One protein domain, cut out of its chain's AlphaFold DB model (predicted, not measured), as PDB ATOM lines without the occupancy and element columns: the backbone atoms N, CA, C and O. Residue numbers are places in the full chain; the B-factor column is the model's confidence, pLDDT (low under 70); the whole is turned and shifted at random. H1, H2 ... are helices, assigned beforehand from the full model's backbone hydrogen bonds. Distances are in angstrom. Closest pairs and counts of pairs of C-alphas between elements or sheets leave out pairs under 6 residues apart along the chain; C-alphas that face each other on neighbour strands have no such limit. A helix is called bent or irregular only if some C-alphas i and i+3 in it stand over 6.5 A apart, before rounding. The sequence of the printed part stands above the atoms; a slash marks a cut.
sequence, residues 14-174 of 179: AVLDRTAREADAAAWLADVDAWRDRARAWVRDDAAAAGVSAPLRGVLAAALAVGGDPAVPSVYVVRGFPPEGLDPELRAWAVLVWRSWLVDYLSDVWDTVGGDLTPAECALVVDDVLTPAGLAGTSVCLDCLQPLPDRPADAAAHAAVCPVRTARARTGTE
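Overview. This is residues 14 to 174 of the 179 residues of an uncharacterized protein of Cellulomonas sp. H30R-01 (UniProt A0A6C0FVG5). Two long helices, H1 and H3, meet near their beginnings and spread as a V, with the short H2 in its wider part. H4 folds back along the later part of H3, H6 crosses the middle of H3 steeply, and H5 lies off to one side, touching no helix. The printed part has 161 residues with six named helices, H1 to H6 in order, and no named strand; its class is all helix. It is compact, with a radius of gyration of the C-alphas of 15.8 A and spans of 40 by 39 by 35 A.

Along the chain. H1, residues 22 to 44, begins at C-alpha 22 (11.121, 35.519, -37.307) and is 32.6 A long. H2 is residues 54 to 63. H3, residues 88 to 113, is 35.9 A long; it is irregular, with C-alphas 107 and 110 7.2 A apart, and has a kink of 36 degrees near residue 107. H4 is residues 119 to 128, H5 residues 152 to 161. H6, residues 163 to 173, ends at C-alpha 173 (4.110, 7.702, -40.867).

Arrangement. H3 is the hub, touching H1, H4 and H6. Its residues 88 to 92 touch residues 22 to 29 of H1, closest at the C-alphas of Ala 26 and Pro 88, 5.4 A, at a shallow tilt of 34.8 degrees, only just short of steep. H1 and H2 form a hairpin, closest at the C-alphas of Val 43 and Arg 57, 5.7 A. H1, H2 and H3 are an up and down bundle, each running against the one before. H3 and H4 form a hairpin at 20 degrees, with the C-alphas of Leu 106 and Cys 122 closest, 5.5 A. H6 touches H3 at a steep tilt of 67 degrees, the C-alphas of Val 97 and Arg 168 closest, 5.6 A. H5 is close to H6 but not clearly touching, the closest C-alphas, Ala 159 and Arg 165, being 7.2 A apart. Every O i to N i+4 pair is within hydrogen-bond range in H1, H2, H4 and H6; in H3 it is 19 of 22, in H5 3 of 6.

Size, cuts and confidence. The C-alphas farthest apart, of Arg 21 and Gly 115, are 45.3 A apart. The printed part has no cut. The links H2 to H3 and H4 to H5 are long. pLDDT is under 70 at residues 67 to 75, 113 to 115 and 172 to 174.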
ATOM      1  N   ALA A  14      18.421  28.862 -31.157       88.38
ATOM      2  CA  ALA A  14      17.050  29.358 -31.144       88.38
ATOM      3  C   ALA A  14      16.154  28.715 -32.226       88.38
ATOM      4  O   ALA A  14      14.963  28.513 -31.996       88.38
ATOM      5  N   VAL A  15      16.701  28.346 -33.393       89.56
ATOM      6  CA  VAL A  15      15.940  27.624 -34.430       89.56
ATOM      7  C   VAL A  15      15.621  26.204 -33.955       89.56
ATOM      8  O   VAL A  15      14.497  25.732 -34.126       89.56
ATOM      9  N   LEU A  16      16.584  25.539 -33.311       86.25
ATOM     10  CA  LEU A  16      16.416  24.188 -32.768       86.25
ATOM     11  C   LEU A  16      15.419  24.140 -31.612       86.25
ATOM     12  O   LEU A  16      14.557  23.262 -31.574       86.25
ATOM     13  N   ASP A  17      15.501  25.118 -30.715       86.25
ATOM     14  CA  ASP A  17      14.618  25.248 -29.558       86.25
ATOM     15  C   ASP A  17      13.242  25.815 -29.932       86.25
ATOM     16  O   ASP A  17      12.358  25.904 -29.080       86.25
ATOM     17  N   ARG A  18      13.044  26.192 -31.203       86.50
ATOM     18  CA  ARG A  18      11.828  26.844 -31.711       86.50
ATOM     19  C   ARG A  18      11.490  28.127 -30.945       86.50
ATOM     20  O   ARG A  18      10.332  28.412 -30.654       86.50
ATOM     21  N   THR A  19      12.531  28.880 -30.606       90.00
ATOM     22  CA  THR A  19      12.476  30.178 -29.918       90.00
ATOM     23  C   THR A  19      13.079  31.310 -30.749       90.00
ATOM     24  O   THR A  19      13.123  32.453 -30.293       90.00
ATOM     25  N   ALA A  20      13.569  31.008 -31.956       88.81
ATOM     26  CA  ALA A  20      14.071  32.007 -32.888       88.81
ATOM     27  C   ALA A  20      12.976  33.024 -33.186       88.81
ATOM     28  O   ALA A  20      11.838  32.656 -33.452       88.81
ATOM     29  N   ARG A  21      13.343  34.305 -33.179       92.06
ATOM     30  CA  ARG A  21      12.472  35.341 -33.726       92.06
ATOM     31  C   ARG A  21      12.427  35.170 -35.240       92.06
ATOM     32  O   ARG A  21      13.442  34.815 -35.840       92.06
ATOM     33  N   GLU A  22      11.313  35.543 -35.853       91.81
ATOM     34  CA  GLU A  22      11.121  35.519 -37.307       91.81
ATOM     35  C   GLU A  22      12.324  36.074 -38.096       91.81
ATOM     36  O   GLU A  22      12.807  35.433 -39.027       91.81
ATOM     37  N   ALA A  23      12.878  37.223 -37.686       92.06
ATOM     38  CA  ALA A  23      14.038  37.830 -38.345       92.06
ATOM     39  C   ALA A  23      15.318  36.973 -38.253       92.06
ATOM     40  O   ALA A  23      16.095  36.928 -39.204       92.06
ATOM     41  N   ASP A  24      15.529  36.282 -37.129       93.25
ATOM     42  CA  ASP A  24      16.689  35.409 -36.928       93.25
ATOM     43  C   ASP A  24      16.527  34.113 -37.749       93.25
ATOM     44  O   ASP A  24      17.482  33.641 -38.369       93.25
ATOM     45  N   ALA A  25      15.303  33.574 -37.819       94.62
ATOM     46  CA  ALA A  25      14.971  32.441 -38.684       94.62
ATOM     47  C   ALA A  25      15.133  32.799 -40.172       94.62
ATOM     48  O   ALA A  25      15.719  32.028 -40.929       94.62
ATOM     49  N   ALA A  26      14.678  33.985 -40.586       95.38
ATOM     50  CA  ALA A  26      14.820  34.481 -41.952       95.38
ATOM     51  C   ALA A  26      16.290  34.691 -42.349       95.38
ATOM     52  O   ALA A  26      16.680  34.327 -43.457       95.38
ATOM     53  N   ALA A  27      17.117  35.229 -41.445       96.19
ATOM     54  CA  ALA A  27      18.550  35.381 -41.684       96.19
ATOM     55  C   ALA A  27      19.235  34.020 -41.891       96.19
ATOM     56  O   ALA A  27      19.951  33.836 -42.871       96.19
ATOM     57  N   TRP A  28      18.949  33.041 -41.028       96.56
ATOM     58  CA  TRP A  28      19.487  31.690 -41.194       96.56
ATOM     59  C   TRP A  28      18.987  31.010 -42.476       96.56
ATOM     60  O   TRP A  28      19.751  30.338 -43.167       96.56
ATOM     61  N   LEU A  29      17.721  31.214 -42.846       97.56
ATOM     62  CA  LEU A  29      17.182  30.709 -44.108       97.56
ATOM     63  C   LEU A  29      17.887  31.303 -45.331       97.56
ATOM     64  O   LEU A  29      18.078  30.586 -46.307       97.56
ATOM     65  N   ALA A  30      18.324  32.564 -45.279       97.06
ATOM     66  CA  ALA A  30      19.126  33.146 -46.352       97.06
ATOM     67  C   ALA A  30      20.481  32.426 -46.507       97.06
ATOM     68  O   ALA A  30      20.911  32.159 -47.632       97.06
ATOM     69  N   ASP A  31      21.122  32.039 -45.399       97.50
ATOM     70  CA  ASP A  31      22.348  31.228 -45.432       97.50
ATOM     71  C   ASP A  31      22.087  29.819 -45.986       97.50
ATOM     72  O   ASP A  31      22.892  29.291 -46.762       97.50
ATOM     73  N   VAL A  32      20.948  29.220 -45.624       97.62
ATOM     74  CA  VAL A  32      20.485  27.928 -46.153       97.62
ATOM     75  C   VAL A  32      20.243  28.011 -47.657       97.62
ATOM     76  O   VAL A  32      20.681  27.123 -48.385       97.62
ATOM     77  N   ASP A  33      19.595  29.062 -48.148       96.88
ATOM     78  CA  ASP A  33      19.325  29.236 -49.576       96.88
ATOM     79  C   ASP A  33      20.626  29.453 -50.360       96.88
ATOM     80  O   ASP A  33      20.861  28.800 -51.381       96.88
ATOM     81  N   ALA A  34      21.548  30.255 -49.821       96.56
ATOM     82  CA  ALA A  34      22.877  30.420 -50.402       96.56
ATOM     83  C   ALA A  34      23.670  29.099 -50.425       96.56
ATOM     84  O   ALA A  34      24.382  28.816 -51.392       96.56
ATOM     85  N   TRP A  35      23.574  28.277 -49.374       97.00
ATOM     86  CA  TRP A  35      24.145  26.926 -49.364       97.00
ATOM     87  C   TRP A  35      23.497  26.036 -50.420       97.00
ATOM     88  O   TRP A  35      24.213  25.390 -51.187       97.00
ATOM     89  N   ARG A  36      22.165  26.033 -50.497       96.56
ATOM     90  CA  ARG A  36      21.399  25.217 -51.438       96.56
ATOM     91  C   ARG A  36      21.822  25.520 -52.868       96.56
ATOM     92  O   ARG A  36      22.064  24.590 -53.630       96.56
ATOM     93  N   ASP A  37      21.984  26.787 -53.232       95.38
ATOM     94  CA  ASP A  37      22.429  27.171 -54.574       95.38
ATOM     95  C   ASP A  37      23.847  26.683 -54.891       95.38
ATOM     96  O   ASP A  37      24.093  26.166 -55.986       95.38
ATOM     97  N   ARG A  38      24.766  26.734 -53.917       96.19
ATOM     98  CA  ARG A  38      26.104  26.139 -54.072       96.19
ATOM     99  C   ARG A  38      26.044  24.613 -54.195       96.19
ATOM    100  O   ARG A  38      26.716  24.060 -55.060       96.19
ATOM    101  N   ALA A  39      25.221  23.936 -53.393       95.94
ATOM    102  CA  ALA A  39      25.018  22.485 -53.450       95.94
ATOM    103  C   ALA A  39      24.443  22.036 -54.798       95.94
ATOM    104  O   ALA A  39      24.910  21.066 -55.390       95.94
ATOM    105  N   ARG A  40      23.484  22.792 -55.336       94.69
ATOM    106  CA  ARG A  40      22.901  22.559 -56.662       94.69
ATOM    107  C   ARG A  40      23.926  22.715 -57.782       94.69
ATOM    108  O   ARG A  40      23.913  21.928 -58.723       94.69
ATOM    109  N   ALA A  41      24.789  23.730 -57.699       94.12
ATOM    110  CA  ALA A  41      25.875  23.914 -58.658       94.12
ATOM    111  C   ALA A  41      26.893  22.767 -58.571       94.12
ATOM    112  O   ALA A  41      27.258  22.202 -59.597       94.12
ATOM    113  N   TRP A  42      27.277  22.379 -57.352       94.69
ATOM    114  CA  TRP A  42      28.217  21.291 -57.093       94.69
ATOM    115  C   TRP A  42      27.716  19.937 -57.621       94.69
ATOM    116  O   TRP A  42      28.445  19.273 -58.347       94.69
ATOM    117  N   VAL A  43      26.454  19.559 -57.370       93.38
ATOM    118  CA  VAL A  43      25.869  18.294 -57.875       93.38
ATOM    119  C   VAL A  43      25.899  18.198 -59.409       93.38
ATOM    120  O   VAL A  43      26.037  17.105 -59.968       93.38
ATOM    121  N   ARG A  44      25.758  19.333 -60.103       90.56
ATOM    122  CA  ARG A  44      25.739  19.406 -61.575       90.56
ATOM    123  C   ARG A  44      27.134  19.435 -62.204       90.56
ATOM    124  O   ARG A  44      27.234  19.263 -63.415       90.56
ATOM    125  N   ASP A  45      28.178  19.669 -61.418       91.62
ATOM    126  CA  ASP A  45      29.560  19.730 -61.882       91.62
ATOM    127  C   ASP A  45      30.272  18.402 -61.584       91.62
ATOM    128  O   ASP A  45      30.673  18.126 -60.452       91.62
ATOM    129  N   ASP A  46      30.442  17.578 -62.622       86.75
ATOM    130  CA  ASP A  46      31.117  16.275 -62.546       86.75
ATOM    131  C   ASP A  46      32.528  16.364 -61.945       86.75
ATOM    132  O   ASP A  46      32.954  15.458 -61.228       86.75
ATOM    133  N   ALA A  47      33.266  17.443 -62.226       88.25
ATOM    134  CA  ALA A  47      34.621  17.613 -61.719       88.25
ATOM    135  C   ALA A  47      34.616  18.003 -60.235       88.25
ATOM    136  O   ALA A  47      35.449  17.517 -59.469       88.25
ATOM    137  N   ALA A  48      33.673  18.851 -59.820       85.94
ATOM    138  CA  ALA A  48      33.541  19.257 -58.423       85.94
ATOM    139  C   ALA A  48      33.025  18.119 -57.526       85.94
ATOM    140  O   ALA A  48      33.435  18.010 -56.369       85.94
ATOM    141  N   ALA A  49      32.152  17.260 -58.056       88.75
ATOM    142  CA  ALA A  49      31.547  16.136 -57.346       88.75
ATOM    143  C   ALA A  49      32.213  14.782 -57.663       88.75
ATOM    144  O   ALA A  49      31.576  13.741 -57.531       88.75
ATOM    145  N   ALA A  50      33.493  14.765 -58.055       86.62
ATOM    146  CA  ALA A  50      34.198  13.553 -58.501       86.62
ATOM    147  C   ALA A  50      34.238  12.399 -57.470       86.62
ATOM    148  O   ALA A  50      34.460  11.251 -57.848       86.62
ATOM    149  N   GLY A  51      34.025  12.689 -56.181       87.44
ATOM    150  CA  GLY A  51      33.900  11.689 -55.109       87.44
ATOM    151  C   GLY A  51      32.503  11.073 -54.958       87.44
ATOM    152  O   GLY A  51      32.302  10.270 -54.053       87.44
ATOM    153  N   VAL A  52      31.544  11.460 -55.804       91.75
ATOM    154  CA  VAL A  52      30.135  11.060 -55.723       91.75
ATOM    155  C   VAL A  52      29.675  10.500 -57.066       91.75
ATOM    156  O   VAL A  52      29.794  11.139 -58.114       91.75
ATOM    157  N   SER A  53      29.125   9.290 -57.038       91.88
ATOM    158  CA  SER A  53      28.663   8.580 -58.226       91.88
ATOM    159  C   SER A  53      27.494   9.300 -58.915       91.88
ATOM    160  O   SER A  53      26.746  10.070 -58.308       91.88
ATOM    161  N   ALA A  54      27.302   9.050 -60.215       89.94
ATOM    162  CA  ALA A  54      26.162   9.607 -60.949       89.94
ATOM    163  C   ALA A  54      24.791   9.235 -60.330       89.94
ATOM    164  O   ALA A  54      23.947  10.132 -60.234       89.94
ATOM    165  N   PRO A  55      24.559   7.992 -59.849       90.31
ATOM    166  CA  PRO A  55      23.333   7.650 -59.130       90.31
ATOM    167  C   PRO A  55      23.110   8.499 -57.871       90.31
ATOM    168  O   PRO A  55      22.022   9.060 -57.704       90.31
ATOM    169  N   LEU A  56      24.136   8.686 -57.029       91.06
ATOM    170  CA  LEU A  56      24.015   9.523 -55.830       91.06
ATOM    171  C   LEU A  56      23.774  10.996 -56.184       91.06
ATOM    172  O   LEU A  56      22.932  11.653 -55.575       91.06
ATOM    173  N   ARG A  57      24.424  11.521 -57.229       91.75
ATOM    174  CA  ARG A  57      24.140  12.881 -57.719       91.75
ATOM    175  C   ARG A  57      22.690  13.040 -58.183       91.75
ATOM    176  O   ARG A  57      22.101  14.088 -57.931       91.75
ATOM    177  N   GLY A  58      22.088  12.008 -58.778       90.31
ATOM    178  CA  GLY A  58      20.660  11.984 -59.118       90.31
ATOM    179  C   GLY A  58      19.750  12.090 -57.889       90.31
ATOM    180  O   GLY A  58      18.834  12.914 -57.870       90.31
ATOM    181  N   VAL A  59      20.049  11.329 -56.830       91.38
ATOM    182  CA  VAL A  59      19.352  11.418 -55.533       91.38
ATOM    183  C   VAL A  59      19.458  12.829 -54.946       91.38
ATOM    184  O   VAL A  59      18.451  13.408 -54.538       91.38
ATOM    185  N   LEU A  60      20.657  13.417 -54.934       93.50
ATOM    186  CA  LEU A  60      20.869  14.760 -54.385       93.50
ATOM    187  C   LEU A  60      20.183  15.846 -55.212       93.50
ATOM    188  O   LEU A  60      19.633  16.790 -54.645       93.50
ATOM    189  N   ALA A  61      20.167  15.710 -56.537       92.50
ATOM    190  CA  ALA A  61      19.465  16.634 -57.418       92.50
ATOM    191  C   ALA A  61      17.947  16.631 -57.139       92.50
ATOM    192  O   ALA A  61      17.341  17.702 -56.989       92.50
ATOM    193  N   ALA A  62      17.361  15.438 -56.966       90.19
ATOM    194  CA  ALA A  62      15.967  15.278 -56.561       90.19
ATOM    195  C   ALA A  62      15.709  15.901 -55.175       90.19
ATOM    196  O   ALA A  62      14.792  16.711 -55.020       90.19
ATOM    197  N   ALA A  63      16.568  15.611 -54.189       93.19
ATOM    198  CA  ALA A  63      16.442  16.138 -52.830       93.19
ATOM    199  C   ALA A  63      16.543  17.674 -52.773       93.19
ATOM    200  O   ALA A  63      15.786  18.322 -52.057       93.19
ATOM    201  N   LEU A  64      17.429  18.288 -53.565       94.00
ATOM    202  CA  LEU A  64      17.615  19.747 -53.635       94.00
ATOM    203  C   LEU A  64      16.563  20.464 -54.508       94.00
ATOM    204  O   LEU A  64      16.601  21.699 -54.642       94.00
ATOM    205  N   ALA A  65      15.618  19.708 -55.079       87.94
ATOM    206  CA  ALA A  65      14.590  20.145 -56.018       87.94
ATOM    207  C   ALA A  65      15.172  20.976 -57.175       87.94
ATOM    208  O   ALA A  65      14.860  22.156 -57.349       87.94
ATOM    209  N   VAL A  66      16.078  20.360 -57.939       83.19
ATOM    210  CA  VAL A  66      16.674  20.936 -59.159       83.19
ATOM    211  C   VAL A  66      16.447  20.098 -60.410       83.19
ATOM    212  O   VAL A  66      17.136  20.279 -61.419       83.19
ATOM    213  N   GLY A  67      15.450  19.218 -60.344       68.06
ATOM    214  CA  GLY A  67      15.290  18.110 -61.274       68.06
ATOM    215  C   GLY A  67      16.190  16.941 -60.884       68.06
ATOM    216  O   GLY A  67      16.969  17.037 -59.942       68.06
ATOM    217  N   GLY A  68      16.068  15.840 -61.611       60.12
ATOM    218  CA  GLY A  68      16.694  14.571 -61.259       60.12
ATOM    219  C   GLY A  68      15.625  13.550 -60.908       60.12
ATOM    220  O   GLY A  68      14.751  13.808 -60.085       60.12
ATOM    221  N   ASP A  69      15.689  12.413 -61.585       66.44
ATOM    222  CA  ASP A  69      15.009  11.201 -61.160       66.44
ATOM    223  C   ASP A  69      16.055  10.414 -60.365       66.44
ATOM    224  O   ASP A  69      17.169  10.244 -60.887       66.44
ATOM    225  N   PRO A  70      15.806  10.019 -59.102       68.12
ATOM    226  CA  PRO A  70      16.720   9.127 -58.412       68.12
ATOM    227  C   PRO A  70      16.859   7.851 -59.249       68.12
ATOM    228  O   PRO A  70      15.995   6.982 -59.242       68.12
ATOM    229  N   ALA A  71      17.973   7.748 -59.981       66.00
ATOM    230  CA  ALA A  71      18.267   6.617 -60.864       66.00
ATOM    231  C   ALA A  71      18.382   5.290 -60.097       66.00
ATOM    232  O   ALA A  71      18.382   4.224 -60.701       66.00
ATOM    233  N   VAL A  72      18.483   5.388 -58.771       67.69
ATOM    234  CA  VAL A  72      18.525   4.306 -57.799       67.69
ATOM    235  C   VAL A  72      17.085   3.918 -57.433       67.69
ATOM    236  O   VAL A  72      16.417   4.680 -56.724       67.69
ATOM    237  N   PRO A  73      16.586   2.744 -57.863       66.88
ATOM    238  CA  PRO A  73      15.287   2.248 -57.432       66.88
ATOM    239  C   PRO A  73      15.332   2.003 -55.925       66.88
ATOM    240  O   PRO A  73      16.071   1.148 -55.443       66.88
ATOM    241  N   SER A  74      14.549   2.764 -55.168       69.00
ATOM    242  CA  SER A  74      14.531   2.685 -53.712       69.00
ATOM    243  C   SER A  74      13.101   2.564 -53.209       69.00
ATOM    244  O   SER A  74      12.188   3.209 -53.723       69.00
ATOM    245  N   VAL A  75      12.906   1.752 -52.170       69.38
ATOM    246  CA  VAL A  75      11.645   1.731 -51.409       69.38
ATOM    247  C   VAL A  75      11.454   3.018 -50.600       69.38
ATOM    248  O   VAL A  75      10.351   3.300 -50.135       69.38
ATOM    249  N   TYR A  76      12.520   3.807 -50.442       72.00
ATOM    250  CA  TYR A  76      12.505   5.077 -49.740       72.00
ATOM    251  C   TYR A  76      12.228   6.231 -50.706       72.00
ATOM    252  O   TYR A  76      12.865   6.373 -51.751       72.00
ATOM    253  N   VAL A  77      11.292   7.101 -50.328       79.06
ATOM    254  CA  VAL A  77      10.962   8.307 -51.094       79.06
ATOM    255  C   VAL A  77      11.975   9.403 -50.781       79.06
ATOM    256  O   VAL A  77      12.096   9.832 -49.632       79.06
ATOM    257  N   VAL A  78      12.650   9.912 -51.814       83.94
ATOM    258  CA  VAL A  78      13.481  11.115 -51.699       83.94
ATOM    259  C   VAL A  78      12.566  12.334 -51.595       83.94
ATOM    260  O   VAL A  78      11.767  12.604 -52.491       83.94
ATOM    261  N   ARG A  79      12.663  13.072 -50.487       87.31
ATOM    262  CA  ARG A  79      11.866  14.284 -50.265       87.31
ATOM    263  C   ARG A  79      12.544  15.492 -50.899       87.31
ATOM    264  O   ARG A  79      13.728  15.738 -50.665       87.31
ATOM    265  N   GLY A  80      11.769  16.262 -51.658       90.00
ATOM    266  CA  GLY A  80      12.205  17.551 -52.174       90.00
ATOM    267  C   GLY A  80      12.423  18.567 -51.052       90.00
ATOM    268  O   GLY A  80      11.822  18.480 -49.979       90.00
ATOM    269  N   PHE A  81      13.309  19.519 -51.311       94.06
ATOM    270  CA  PHE A  81      13.624  20.602 -50.392       94.06
ATOM    271  C   PHE A  81      12.378  21.455 -50.077       94.06
ATOM    272  O   PHE A  81      11.613  21.735 -51.005       94.06
ATOM    273  N   PRO A  82      12.190  21.920 -48.825       94.06
ATOM    274  CA  PRO A  82      11.012  22.694 -48.436       94.06
ATOM    275  C   PRO A  82      10.762  23.923 -49.327       94.06
ATOM    276  O   PRO A  82      11.716  24.643 -49.656       94.06
ATOM    277  N   PRO A  83       9.498  24.195 -49.705       90.00
ATOM    278  CA  PRO A  83       9.170  25.285 -50.610       90.00
ATOM    279  C   PRO A  83       9.456  26.660 -49.998       90.00
ATOM    280  O   PRO A  83       9.508  26.860 -48.780       90.00
ATOM    281  N   GLU A  84       9.640  27.630 -50.884       86.81
ATOM    282  CA  GLU A  84       9.633  29.050 -50.541       86.81
ATOM    283  C   GLU A  84       8.190  29.511 -50.261       86.81
ATOM    284  O   GLU A  84       7.232  28.918 -50.756       86.81
ATOM    285  N   GLY A  85       8.017  30.562 -49.453       86.25
ATOM    286  CA  GLY A  85       6.696  31.131 -49.134       86.25
ATOM    287  C   GLY A  85       6.013  30.572 -47.880       86.25
ATOM    288  O   GLY A  85       4.962  31.075 -47.487       86.25
ATOM    289  N   LEU A  86       6.613  29.576 -47.221       91.12
ATOM    290  CA  LEU A  86       6.264  29.225 -45.844       91.12
ATOM    291  C   LEU A  86       6.686  30.343 -44.880       91.12
ATOM    292  O   LEU A  86       7.663  31.050 -45.133       91.12
ATOM    293  N   ASP A  87       5.981  30.438 -43.752       93.62
ATOM    294  CA  ASP A  87       6.425  31.225 -42.598       93.62
ATOM    295  C   ASP A  87       7.899  30.896 -42.250       93.62
ATOM    296  O   ASP A  87       8.258  29.712 -42.272       93.62
ATOM    297  N   PRO A  88       8.766  31.888 -41.953       93.88
ATOM    298  CA  PRO A  88      10.193  31.648 -41.735       93.88
ATOM    299  C   PRO A  88      10.501  30.639 -40.626       93.88
ATOM    300  O   PRO A  88      11.390  29.804 -40.792       93.88
ATOM    301  N   GLU A  89       9.768  30.654 -39.513       92.56
ATOM    302  CA  GLU A  89      10.002  29.713 -38.414       92.56
ATOM    303  C   GLU A  89       9.598  28.294 -38.829       92.56
ATOM    304  O   GLU A  89      10.337  27.326 -38.603       92.56
ATOM    305  N   LEU A  90       8.454  28.164 -39.511       91.69
ATOM    306  CA  LEU A  90       7.993  26.886 -40.051       91.69
ATOM    307  C   LEU A  90       8.952  26.336 -41.114       91.69
ATOM    308  O   LEU A  90       9.274  25.146 -41.096       91.69
ATOM    309  N   ARG A  91       9.424  27.187 -42.029       94.62
ATOM    310  CA  ARG A  91      10.362  26.811 -43.093       94.62
ATOM    311  C   ARG A  91      11.699  26.382 -42.510       94.62
ATOM    312  O   ARG A  91      12.231  25.354 -42.921       94.62
ATOM    313  N   ALA A  92      12.214  27.122 -41.531       94.50
ATOM    314  CA  ALA A  92      13.455  26.783 -40.850       94.50
ATOM    315  C   ALA A  92      13.369  25.391 -40.205       94.50
ATOM    316  O   ALA A  92      14.243  24.543 -40.402       94.50
ATOM    317  N   TRP A  93      12.261  25.111 -39.517       92.31
ATOM    318  CA  TRP A  93      12.018  23.791 -38.948       92.31
ATOM    319  C   TRP A  93      11.880  22.698 -40.018       92.31
ATOM    320  O   TRP A  93      12.464  21.619 -39.891       92.31
ATOM    321  N   ALA A  94      11.150  22.976 -41.101       93.56
ATOM    322  CA  ALA A  94      10.981  22.047 -42.214       93.56
ATOM    323  C   ALA A  94      12.320  21.684 -42.874       93.56
ATOM    324  O   ALA A  94      12.521  20.523 -43.223       93.56
ATOM    325  N   VAL A  95      13.255  22.635 -42.993       95.94
ATOM    326  CA  VAL A  95      14.612  22.389 -43.510       95.94
ATOM    327  C   VAL A  95      15.376  21.418 -42.615       95.94
ATOM    328  O   VAL A  95      15.996  20.487 -43.127       95.94
ATOM    329  N   LEU A  96      15.310  21.574 -41.290       94.88
ATOM    330  CA  LEU A  96      15.978  20.653 -40.362       94.88
ATOM    331  C   LEU A  96      15.402  19.237 -40.445       94.88
ATOM    332  O   LEU A  96      16.154  18.262 -40.493       94.88
ATOM    333  N   VAL A  97      14.074  19.118 -40.511       93.94
ATOM    334  CA  VAL A  97      13.401  17.820 -40.655       93.94
ATOM    335  C   VAL A  97      13.719  17.180 -42.007       93.94
ATOM    336  O   VAL A  97      14.017  15.989 -42.054       93.94
ATOM    337  N   TRP A  98      13.699  17.956 -43.096       95.19
ATOM    338  CA  TRP A  98      14.097  17.500 -44.431       95.19
ATOM    339  C   TRP A  98      15.539  16.984 -44.438       95.19
ATOM    340  O   TRP A  98      15.796  15.879 -44.912       95.19
ATOM    341  N   ARG A  99      16.468  17.743 -43.849       95.88
ATOM    342  CA  ARG A  99      17.881  17.368 -43.749       95.88
ATOM    343  C   ARG A  99      18.049  16.061 -42.976       95.88
ATOM    344  O   ARG A  99      18.735  15.163 -43.450       95.88
ATOM    345  N   SER A 100      17.411  15.943 -41.811       94.44
ATOM    346  CA  SER A 100      17.412  14.716 -41.003       94.44
ATOM    347  C   SER A 100      16.854  13.520 -41.786       94.44
ATOM    348  O   SER A 100      17.409  12.430 -41.703       94.44
ATOM    349  N   TRP A 101      15.814  13.721 -42.603       93.44
ATOM    350  CA  TRP A 101      15.301  12.705 -43.532       93.44
ATOM    351  C   TRP A 101      16.336  12.268 -44.570       93.44
ATOM    352  O   TRP A 101      16.485  11.075 -44.817       93.44
ATOM    353  N   LEU A 102      17.045  13.218 -45.181       93.69
ATOM    354  CA  LEU A 102      18.058  12.911 -46.187       93.69
ATOM    355  C   LEU A 102      19.259  12.171 -45.580       93.69
ATOM    356  O   LEU A 102      19.759  11.233 -46.185       93.69
ATOM    357  N   VAL A 103      19.690  12.547 -44.375       92.94
ATOM    358  CA  VAL A 103      20.755  11.837 -43.652       92.94
ATOM    359  C   VAL A 103      20.349  10.396 -43.329       92.94
ATOM    360  O   VAL A 103      21.145   9.486 -43.540       92.94
ATOM    361  N   ASP A 104      19.119  10.180 -42.857       90.06
ATOM    362  CA  ASP A 104      18.567   8.843 -42.582       90.06
ATOM    363  C   ASP A 104      18.531   7.995 -43.856       90.06
ATOM    364  O   ASP A 104      19.059   6.889 -43.890       90.06
ATOM    365  N   TYR A 105      18.012   8.570 -44.948       90.31
ATOM    366  CA  TYR A 105      18.007   7.934 -46.264       90.31
ATOM    367  C   TYR A 105      19.417   7.510 -46.684       90.31
ATOM    368  O   TYR A 105      19.622   6.362 -47.061       90.31
ATOM    369  N   LEU A 106      20.401   8.412 -46.612       90.75
ATOM    370  CA  LEU A 106      21.776   8.127 -47.032       90.75
ATOM    371  C   LEU A 106      22.465   7.101 -46.130       90.75
ATOM    372  O   LEU A 106      23.365   6.405 -46.593       90.75
ATOM    373  N   SER A 107      22.029   6.993 -44.875       88.00
ATOM    374  CA  SER A 107      22.552   6.035 -43.901       88.00
ATOM    375  C   SER A 107      22.015   4.616 -44.117       88.00
ATOM    376  O   SER A 107      22.718   3.683 -43.749       88.00
ATOM    377  N   ASP A 108      20.852   4.454 -44.763       84.69
ATOM    378  CA  ASP A 108      20.174   3.155 -44.941       84.69
ATOM    379  C   ASP A 108      20.106   2.681 -46.409       84.69
ATOM    380  O   ASP A 108      20.015   1.485 -46.698       84.69
ATOM    381  N   VAL A 109      20.116   3.596 -47.384       81.06
ATOM    382  CA  VAL A 109      19.828   3.260 -48.793       81.06
ATOM    383  C   VAL A 109      20.852   2.300 -49.400       81.06
ATOM    384  O   VAL A 109      20.493   1.445 -50.209       81.06
ATOM    385  N   TRP A 110      22.120   2.399 -48.999       77.94
ATOM    386  CA  TRP A 110      23.191   1.552 -49.525       77.94
ATOM    387  C   TRP A 110      23.026   0.085 -49.100       77.94
ATOM    388  O   TRP A 110      23.355  -0.802 -49.887       77.94
ATOM    389  N   ASP A 111      22.441  -0.175 -47.923       76.94
ATOM    390  CA  ASP A 111      22.097  -1.526 -47.453       76.94
ATOM    391  C   ASP A 111      20.980  -2.156 -48.294       76.94
ATOM    392  O   ASP A 111      20.915  -3.374 -48.464       76.94
ATOM    393  N   THR A 112      20.084  -1.324 -48.828       72.50
ATOM    394  CA  THR A 112      18.870  -1.791 -49.508       72.50
ATOM    395  C   THR A 112      19.060  -1.954 -51.011       72.50
ATOM    396  O   THR A 112      18.479  -2.866 -51.599       72.50
ATOM    397  N   VAL A 113      19.838  -1.073 -51.649       66.81
ATOM    398  CA  VAL A 113      19.907  -1.027 -53.117       66.81
ATOM    399  C   VAL A 113      21.080  -1.829 -53.683       66.81
ATOM    400  O   VAL A 113      20.931  -2.418 -54.746       66.81
ATOM    401  N   GLY A 114      22.192  -1.950 -52.950       59.03
ATOM    402  CA  GLY A 114      23.332  -2.796 -53.316       59.03
ATOM    403  C   GLY A 114      24.070  -2.373 -54.599       59.03
ATOM    404  O   GLY A 114      23.545  -2.433 -55.702       59.03
ATOM    405  N   GLY A 115      25.349  -2.009 -54.482       67.12
ATOM    406  CA  GLY A 115      26.261  -1.840 -55.627       67.12
ATOM    407  C   GLY A 115      26.165  -0.513 -56.395       67.12
ATOM    408  O   GLY A 115      27.188  -0.073 -56.913       67.12
ATOM    409  N   ASP A 116      25.005   0.150 -56.412       80.81
ATOM    410  CA  ASP A 116      24.834   1.465 -57.063       80.81
ATOM    411  C   ASP A 116      25.241   2.647 -56.176       80.81
ATOM    412  O   ASP A 116      25.567   3.719 -56.686       80.81
ATOM    413  N   LEU A 117      25.211   2.447 -54.856       87.62
ATOM    414  CA  LEU A 117      25.630   3.412 -53.846       87.62
ATOM    415  C   LEU A 117      26.583   2.741 -52.860       87.62
ATOM    416  O   LEU A 117      26.330   1.620 -52.409       87.62
ATOM    417  N   THR A 118      27.664   3.426 -52.496       89.81
ATOM    418  CA  THR A 118      28.610   2.946 -51.481       89.81
ATOM    419  C   THR A 118      28.421   3.663 -50.139       89.81
ATOM    420  O   THR A 118      28.100   4.853 -50.113       89.81
ATOM    421  N   PRO A 119      28.697   2.997 -49.001       90.12
ATOM    422  CA  PRO A 119      28.678   3.660 -47.694       90.12
ATOM    423  C   PRO A 119      29.605   4.883 -47.636       90.12
ATOM    424  O   PRO A 119      29.291   5.875 -46.985       90.12
ATOM    425  N   ALA A 120      30.745   4.821 -48.333       91.19
ATOM    426  CA  ALA A 120      31.766   5.862 -48.306       91.19
ATOM    427  C   ALA A 120      31.313   7.163 -48.987       91.19
ATOM    428  O   ALA A 120      31.533   8.239 -48.437       91.19
ATOM    429  N   GLU A 121      30.660   7.088 -50.151       92.25
ATOM    430  CA  GLU A 121      30.146   8.298 -50.812       92.25
ATOM    431  C   GLU A 121      28.937   8.890 -50.071       92.25
ATOM    432  O   GLU A 121      28.803  10.110 -49.996       92.25
ATOM    433  N   CYS A 122      28.093   8.048 -49.460       92.44
ATOM    434  CA  CYS A 122      27.000   8.513 -48.609       92.44
ATOM    435  C   CYS A 122      27.539   9.259 -47.381       92.44
ATOM    436  O   CYS A 122      27.067  10.356 -47.081       92.44
ATOM    437  N   ALA A 123      28.555   8.700 -46.713       90.88
ATOM    438  CA  ALA A 123      29.224   9.344 -45.584       90.88
ATOM    439  C   ALA A 123      29.866  10.678 -45.993       90.88
ATOM    440  O   ALA A 123      29.642  11.678 -45.322       90.88
ATOM    441  N   LEU A 124      30.553  10.730 -47.142       91.62
ATOM    442  CA  LEU A 124      31.124  11.971 -47.679       91.62
ATOM    443  C   LEU A 124      30.059  13.062 -47.830       91.62
ATOM    444  O   LEU A 124      30.270  14.200 -47.423       91.62
ATOM    445  N   VAL A 125      28.889  12.734 -48.383       94.25
ATOM    446  CA  VAL A 125      27.799  13.711 -48.524       94.25
ATOM    447  C   VAL A 125      27.264  14.160 -47.162       94.25
ATOM    448  O   VAL A 125      27.009  15.350 -46.963       94.25
ATOM    449  N   VAL A 126      27.082  13.233 -46.220       93.25
ATOM    450  CA  VAL A 126      26.614  13.573 -44.870       93.25
ATOM    451  C   VAL A 126      27.606  14.500 -44.164       93.25
ATOM    452  O   VAL A 126      27.186  15.515 -43.602       93.25
ATOM    453  N   ASP A 127      28.897  14.199 -44.239       90.75
ATOM    454  CA  ASP A 127      29.951  14.905 -43.511       90.75
ATOM    455  C   ASP A 127      30.321  16.246 -44.163       90.75
ATOM    456  O   ASP A 127      30.446  17.254 -43.468       90.75
ATOM    457  N   ASP A 128      30.427  16.298 -45.493       90.75
ATOM    458  CA  ASP A 128      30.965  17.475 -46.187       90.75
ATOM    459  C   ASP A 128      29.884  18.406 -46.751       90.75
ATOM    460  O   ASP A 128      30.140  19.595 -46.962       90.75
ATOM    461  N   VAL A 129      28.680  17.886 -47.023       94.38
ATOM    462  CA  VAL A 129      27.597  18.660 -47.658       94.38
ATOM    463  C   VAL A 129      26.479  18.975 -46.675       94.38
ATOM    464  O   VAL A 129      26.005  20.111 -46.612       94.38
ATOM    465  N   LEU A 130      26.047  17.979 -45.900       94.88
ATOM    466  CA  LEU A 130      24.916  18.111 -44.982       94.88
ATOM    467  C   LEU A 130      25.341  18.505 -43.568       94.88
ATOM    468  O   LEU A 130      24.475  18.838 -42.765       94.88
ATOM    469  N   THR A 131      26.625  18.507 -43.230       92.06
ATOM    470  CA  THR A 131      27.090  18.889 -41.891       92.06
ATOM    471  C   THR A 131      27.807  20.239 -41.931       92.06
ATOM    472  O   THR A 131      28.547  20.520 -42.875       92.06
ATOM    473  N   PRO A 132      27.569  21.124 -40.944       91.81
ATOM    474  CA  PRO A 132      28.282  22.385 -40.867       91.81
ATOM    475  C   PRO A 132      29.795  22.257 -40.795       91.81
ATOM    476  O   PRO A 132      30.345  21.448 -40.043       91.81
ATOM    477  N   ALA A 133      30.468  23.142 -41.535       84.69
ATOM    478  CA  ALA A 133      31.913  23.280 -41.466       84.69
ATOM    479  C   ALA A 133      32.337  23.579 -40.019       84.69
ATOM    480  O   ALA A 133      31.766  24.444 -39.354       84.69
ATOM    481  N   GLY A 134      33.345  22.856 -39.532       78.31
ATOM    482  CA  GLY A 134      33.843  22.988 -38.161       78.31
ATOM    483  C   GLY A 134      33.220  22.030 -37.142       78.31
ATOM    484  O   GLY A 134      33.696  21.996 -36.013       78.31
ATOM    485  N   LEU A 135      32.229  21.213 -37.527       83.00
ATOM    486  CA  LEU A 135      31.758  20.088 -36.702       83.00
ATOM    487  C   LEU A 135      32.487  18.768 -37.006       83.00
ATOM    488  O   LEU A 135      32.247  17.765 -36.338       83.00
ATOM    489  N   ALA A 136      33.411  18.766 -37.971       71.50
ATOM    490  CA  ALA A 136      34.241  17.607 -38.287       71.50
ATOM    491  C   ALA A 136      35.001  17.114 -37.041       71.50
ATOM    492  O   ALA A 136      35.639  17.894 -36.334       71.50
ATOM    493  N   GLY A 137      34.912  15.811 -36.764       70.38
ATOM    494  CA  GLY A 137      35.521  15.195 -35.580       70.38
ATOM    495  C   GLY A 137      34.807  15.489 -34.254       70.38
ATOM    496  O   GLY A 137      35.255  15.009 -33.216       70.38
ATOM    497  N   THR A 138      33.699  16.238 -34.268       83.31
ATOM    498  CA  THR A 138      32.843  16.434 -33.091       83.31
ATOM    499  C   THR A 138      31.737  15.386 -33.088       83.31
ATOM    500  O   THR A 138      31.066  15.178 -34.097       83.31
ATOM    501  N   SER A 139      31.508  14.741 -31.943       85.94
ATOM    502  CA  SER A 139      30.343  13.873 -31.766       85.94
ATOM    503  C   SER A 139      29.083  14.737 -31.712       85.94
ATOM    504  O   SER A 139      28.877  15.477 -30.751       85.94
ATOM    505  N   VAL A 140      28.257  14.687 -32.756       89.19
ATOM    506  CA  VAL A 140      27.006  15.452 -32.861       89.19
ATOM    507  C   VAL A 140      25.840  14.540 -33.215       89.19
ATOM    508  O   VAL A 140      26.000  13.506 -33.861       89.19
ATOM    509  N   CYS A 141      24.634  14.929 -32.811       90.56
ATOM    510  CA  CYS A 141      23.426  14.273 -33.276       90.56
ATOM    511  C   CYS A 141      23.244  14.611 -34.755       90.56
ATOM    512  O   CYS A 141      23.045  15.772 -35.102       90.56
ATOM    513  N   LEU A 142      23.256  13.608 -35.631       88.31
ATOM    514  CA  LEU A 142      23.117  13.846 -37.066       88.31
ATOM    515  C   LEU A 142      21.740  14.392 -37.474       88.31
ATOM    516  O   LEU A 142      21.603  14.877 -38.591       88.31
ATOM    517  N   ASP A 143      20.739  14.376 -36.589       90.94
ATOM    518  CA  ASP A 143      19.423  14.968 -36.842       90.94
ATOM    519  C   ASP A 143      19.394  16.471 -36.539       90.94
ATOM    520  O   ASP A 143      19.024  17.274 -37.395       90.94
ATOM    521  N   CYS A 144      19.777  16.853 -35.318       91.00
ATOM    522  CA  CYS A 144      19.642  18.220 -34.807       91.00
ATOM    523  C   CYS A 144      20.966  18.998 -34.742       91.00
ATOM    524  O   CYS A 144      20.961  20.170 -34.377       91.00
ATOM    525  N   LEU A 145      22.089  18.356 -35.079       90.69
ATOM    526  CA  LEU A 145      23.447  18.913 -35.077       90.69
ATOM    527  C   LEU A 145      23.941  19.423 -33.713       90.69
ATOM    528  O   LEU A 145      24.960  20.108 -33.641       90.69
ATOM    529  N   GLN A 146      23.257  19.074 -32.621       87.81
ATOM    530  CA  GLN A 146      23.724  19.382 -31.271       87.81
ATOM    531  C   GLN A 146      24.864  18.445 -30.855       87.81
ATOM    532  O   GLN A 146      24.812  17.256 -31.190       87.81
ATOM    533  N   PRO A 147      25.860  18.939 -30.094       87.69
ATOM    534  CA  PRO A 147      26.885  18.096 -29.495       87.69
ATOM    535  C   PRO A 147      26.265  16.965 -28.676       87.69
ATOM    536  O   PRO A 147      25.350  17.183 -27.877       87.69
ATOM    537  N   LEU A 148      26.769  15.752 -28.874       87.81
ATOM    538  CA  LEU A 148      26.408  14.610 -28.051       87.81
ATOM    539  C   LEU A 148      27.320  14.555 -26.823       87.81
ATOM    540  O   LEU A 148      28.503  14.884 -26.919       87.81
ATOM    541  N   PRO A 149      26.801  14.103 -25.672       86.06
ATOM    542  CA  PRO A 149      27.640  13.782 -24.528       86.06
ATOM    543  C   PRO A 149      28.691  12.719 -24.881       86.06
ATOM    544  O   PRO A 149      28.408  11.792 -25.638       86.06
ATOM    545  N   ASP A 150      29.866  12.787 -24.250       85.12
ATOM    546  CA  ASP A 150      30.949  11.812 -24.469       85.12
ATOM    547  C   ASP A 150      30.565  10.384 -24.052       85.12
ATOM    548  O   ASP A 150      31.114   9.397 -24.546       85.12
ATOM    549  N   ARG A 151      29.626  10.250 -23.107       87.94
ATOM    550  CA  ARG A 151      29.143   8.950 -22.638       87.94
ATOM    551  C   ARG A 151      28.213   8.324 -23.686       87.94
ATOM    552  O   ARG A 151      27.147   8.884 -23.940       87.94
ATOM    553  N   PRO A 152      28.503   7.106 -24.192       83.62
ATOM    554  CA  PRO A 152      27.668   6.462 -25.210       83.62
ATOM    555  C   PRO A 152      26.204   6.262 -24.799       83.62
ATOM    556  O   PRO A 152      25.307   6.397 -25.625       83.62
ATOM    557  N   ALA A 153      25.944   5.969 -23.520       84.06
ATOM    558  CA  ALA A 153      24.582   5.817 -23.006       84.06
ATOM    559  C   ALA A 153      23.791   7.137 -23.054       84.06
ATOM    560  O   ALA A 153      22.619   7.139 -23.419       84.06
ATOM    561  N   ASP A 154      24.447   8.258 -22.745       84.38
ATOM    562  CA  ASP A 154      23.830   9.586 -22.752       84.38
ATOM    563  C   ASP A 154      23.647  10.093 -24.195       84.38
ATOM    564  O   ASP A 154      22.615  10.675 -24.531       84.38
ATOM    565  N   ALA A 155      24.597   9.784 -25.085       82.81
ATOM    566  CA  ALA A 155      24.456  10.002 -26.524       82.81
ATOM    567  C   ALA A 155      23.280   9.204 -27.119       82.81
ATOM    568  O   ALA A 155      22.487   9.744 -27.891       82.81
ATOM    569  N   ALA A 156      23.104   7.941 -26.716       83.44
ATOM    570  CA  ALA A 156      21.947   7.138 -27.107       83.44
ATOM    571  C   ALA A 156      20.635   7.692 -26.522       83.44
ATOM    572  O   ALA A 156      19.610   7.697 -27.203       83.44
ATOM    573  N   ALA A 157      20.657   8.212 -25.291       87.19
ATOM    574  CA  ALA A 157      19.494   8.852 -24.680       87.19
ATOM    575  C   ALA A 157      19.072  10.132 -25.425       87.19
ATOM    576  O   ALA A 157      17.874  10.394 -25.545       87.19
ATOM    577  N   HIS A 158      20.020  10.888 -25.993       89.50
ATOM    578  CA  HIS A 158      19.711  12.068 -26.807       89.50
ATOM    579  C   HIS A 158      18.779  11.732 -27.979       89.50
ATOM    580  O   HIS A 158      17.829  12.467 -28.244       89.50
ATOM    581  N   ALA A 159      18.988  10.598 -28.657       82.12
ATOM    582  CA  ALA A 159      18.131  10.174 -29.762       82.12
ATOM    583  C   ALA A 159      16.646  10.044 -29.366       82.12
ATOM    584  O   ALA A 159      15.777  10.317 -30.192       82.12
ATOM    585  N   ALA A 160      16.347   9.680 -28.115       84.88
ATOM    586  CA  ALA A 160      14.976   9.555 -27.619       84.88
ATOM    587  C   ALA A 160      14.286  10.910 -27.372       84.88
ATOM    588  O   ALA A 160      13.060  10.975 -27.349       84.88
ATOM    589  N   VAL A 161      15.061  11.984 -27.195       88.94
ATOM    590  CA  VAL A 161      14.555  13.338 -26.905       88.94
ATOM    591  C   VAL A 161      14.843  14.342 -28.021       88.94
ATOM    592  O   VAL A 161      14.429  15.495 -27.929       88.94
ATOM    593  N   CYS A 162      15.524  13.920 -29.090       91.00
ATOM    594  CA  CYS A 162      15.848  14.778 -30.218       91.00
ATOM    595  C   CYS A 162      14.552  15.295 -30.879       91.00
ATOM    596  O   CYS A 162      13.760  14.499 -31.412       91.00
ATOM    597  N   PRO A 163      14.312  16.621 -30.881       90.62
ATOM    598  CA  PRO A 163      13.055  17.174 -31.370       90.62
ATOM    599  C   PRO A 163      12.932  17.029 -32.892       90.62
ATOM    600  O   PRO A 163      11.841  16.760 -33.396       90.62
ATOM    601  N   VAL A 164      14.052  17.113 -33.620       92.19
ATOM    602  CA  VAL A 164      14.091  16.927 -35.079       92.19
ATOM    603  C   VAL A 164      13.778  15.476 -35.445       92.19
ATOM    604  O   VAL A 164      12.901  15.241 -36.274       92.19
ATOM    605  N   ARG A 165      14.392  14.495 -34.767       90.56
ATOM    606  CA  ARG A 165      14.102  13.065 -34.975       90.56
ATOM    607  C   ARG A 165      12.644  12.730 -34.668       90.56
ATOM    608  O   ARG A 165      11.993  12.011 -35.425       90.56
ATOM    609  N   THR A 166      12.104  13.295 -33.589       89.94
ATOM    610  CA  THR A 166      10.690  13.136 -33.220       89.94
ATOM    611  C   THR A 166       9.764  13.703 -34.296       89.94
ATOM    612  O   THR A 166       8.779  13.063 -34.668       89.94
ATOM    613  N   ALA A 167      10.073  14.887 -34.829       88.62
ATOM    614  CA  ALA A 167       9.310  15.489 -35.918       88.62
ATOM    615  C   ALA A 167       9.417  14.668 -37.215       88.62
ATOM    616  O   ALA A 167       8.397  14.404 -37.858       88.62
ATOM    617  N   ARG A 168      10.619  14.180 -37.554       89.44
ATOM    618  CA  ARG A 168      10.853  13.280 -38.691       89.44
ATOM    619  C   ARG A 168       9.956  12.048 -38.614       89.44
ATOM    620  O   ARG A 168       9.227  11.778 -39.564       89.44
ATOM    621  N   ALA A 169       9.950  11.360 -37.471       84.56
ATOM    622  CA  ALA A 169       9.156  10.152 -37.263       84.56
ATOM    623  C   ALA A 169       7.651  10.386 -37.486       84.56
ATOM    624  O   ALA A 169       7.002   9.579 -38.145       84.56
ATOM    625  N   ARG A 170       7.107  11.523 -37.024       82.12
ATOM    626  CA  ARG A 170       5.689  11.884 -37.234       82.12
ATOM    627  C   ARG A 170       5.359  12.121 -38.708       82.12
ATOM    628  O   ARG A 170       4.345  11.644 -39.199       82.12
ATOM    629  N   THR A 171       6.241  12.817 -39.423       71.06
ATOM    630  CA  THR A 171       6.056  13.101 -40.861       71.06
ATOM    631  C   THR A 171       6.354  11.904 -41.768       71.06
ATOM    632  O   THR A 171       6.057  11.959 -42.962       71.06
ATOM    633  N   GLY A 172       6.972  10.842 -41.238       57.62
ATOM    634  CA  GLY A 172       7.290   9.605 -41.955       57.62
ATOM    635  C   GLY A 172       6.178   8.558 -41.948       57.62
ATOM    636  O   GLY A 172       6.123   7.737 -42.857       57.62
ATOM    637  N   THR A 173       5.276   8.601 -40.964       46.88
ATOM    638  CA  THR A 173       4.110   7.702 -40.867       46.88
ATOM    639  C   THR A 173       2.893   8.190 -41.652       46.88
ATOM    640  O   THR A 173       1.973   7.420 -41.922       46.88
ATOM    641  N   GLU A 174       2.874   9.465 -42.024       35.44
ATOM    642  CA  GLU A 174       1.849  10.053 -42.878       35.44
ATOM    643  C   GLU A 174       2.331   9.978 -44.331       35.44
ATOM    644  O   GLU A 174       3.514  10.201 -44.605       35.44
TER     645      GLU A 174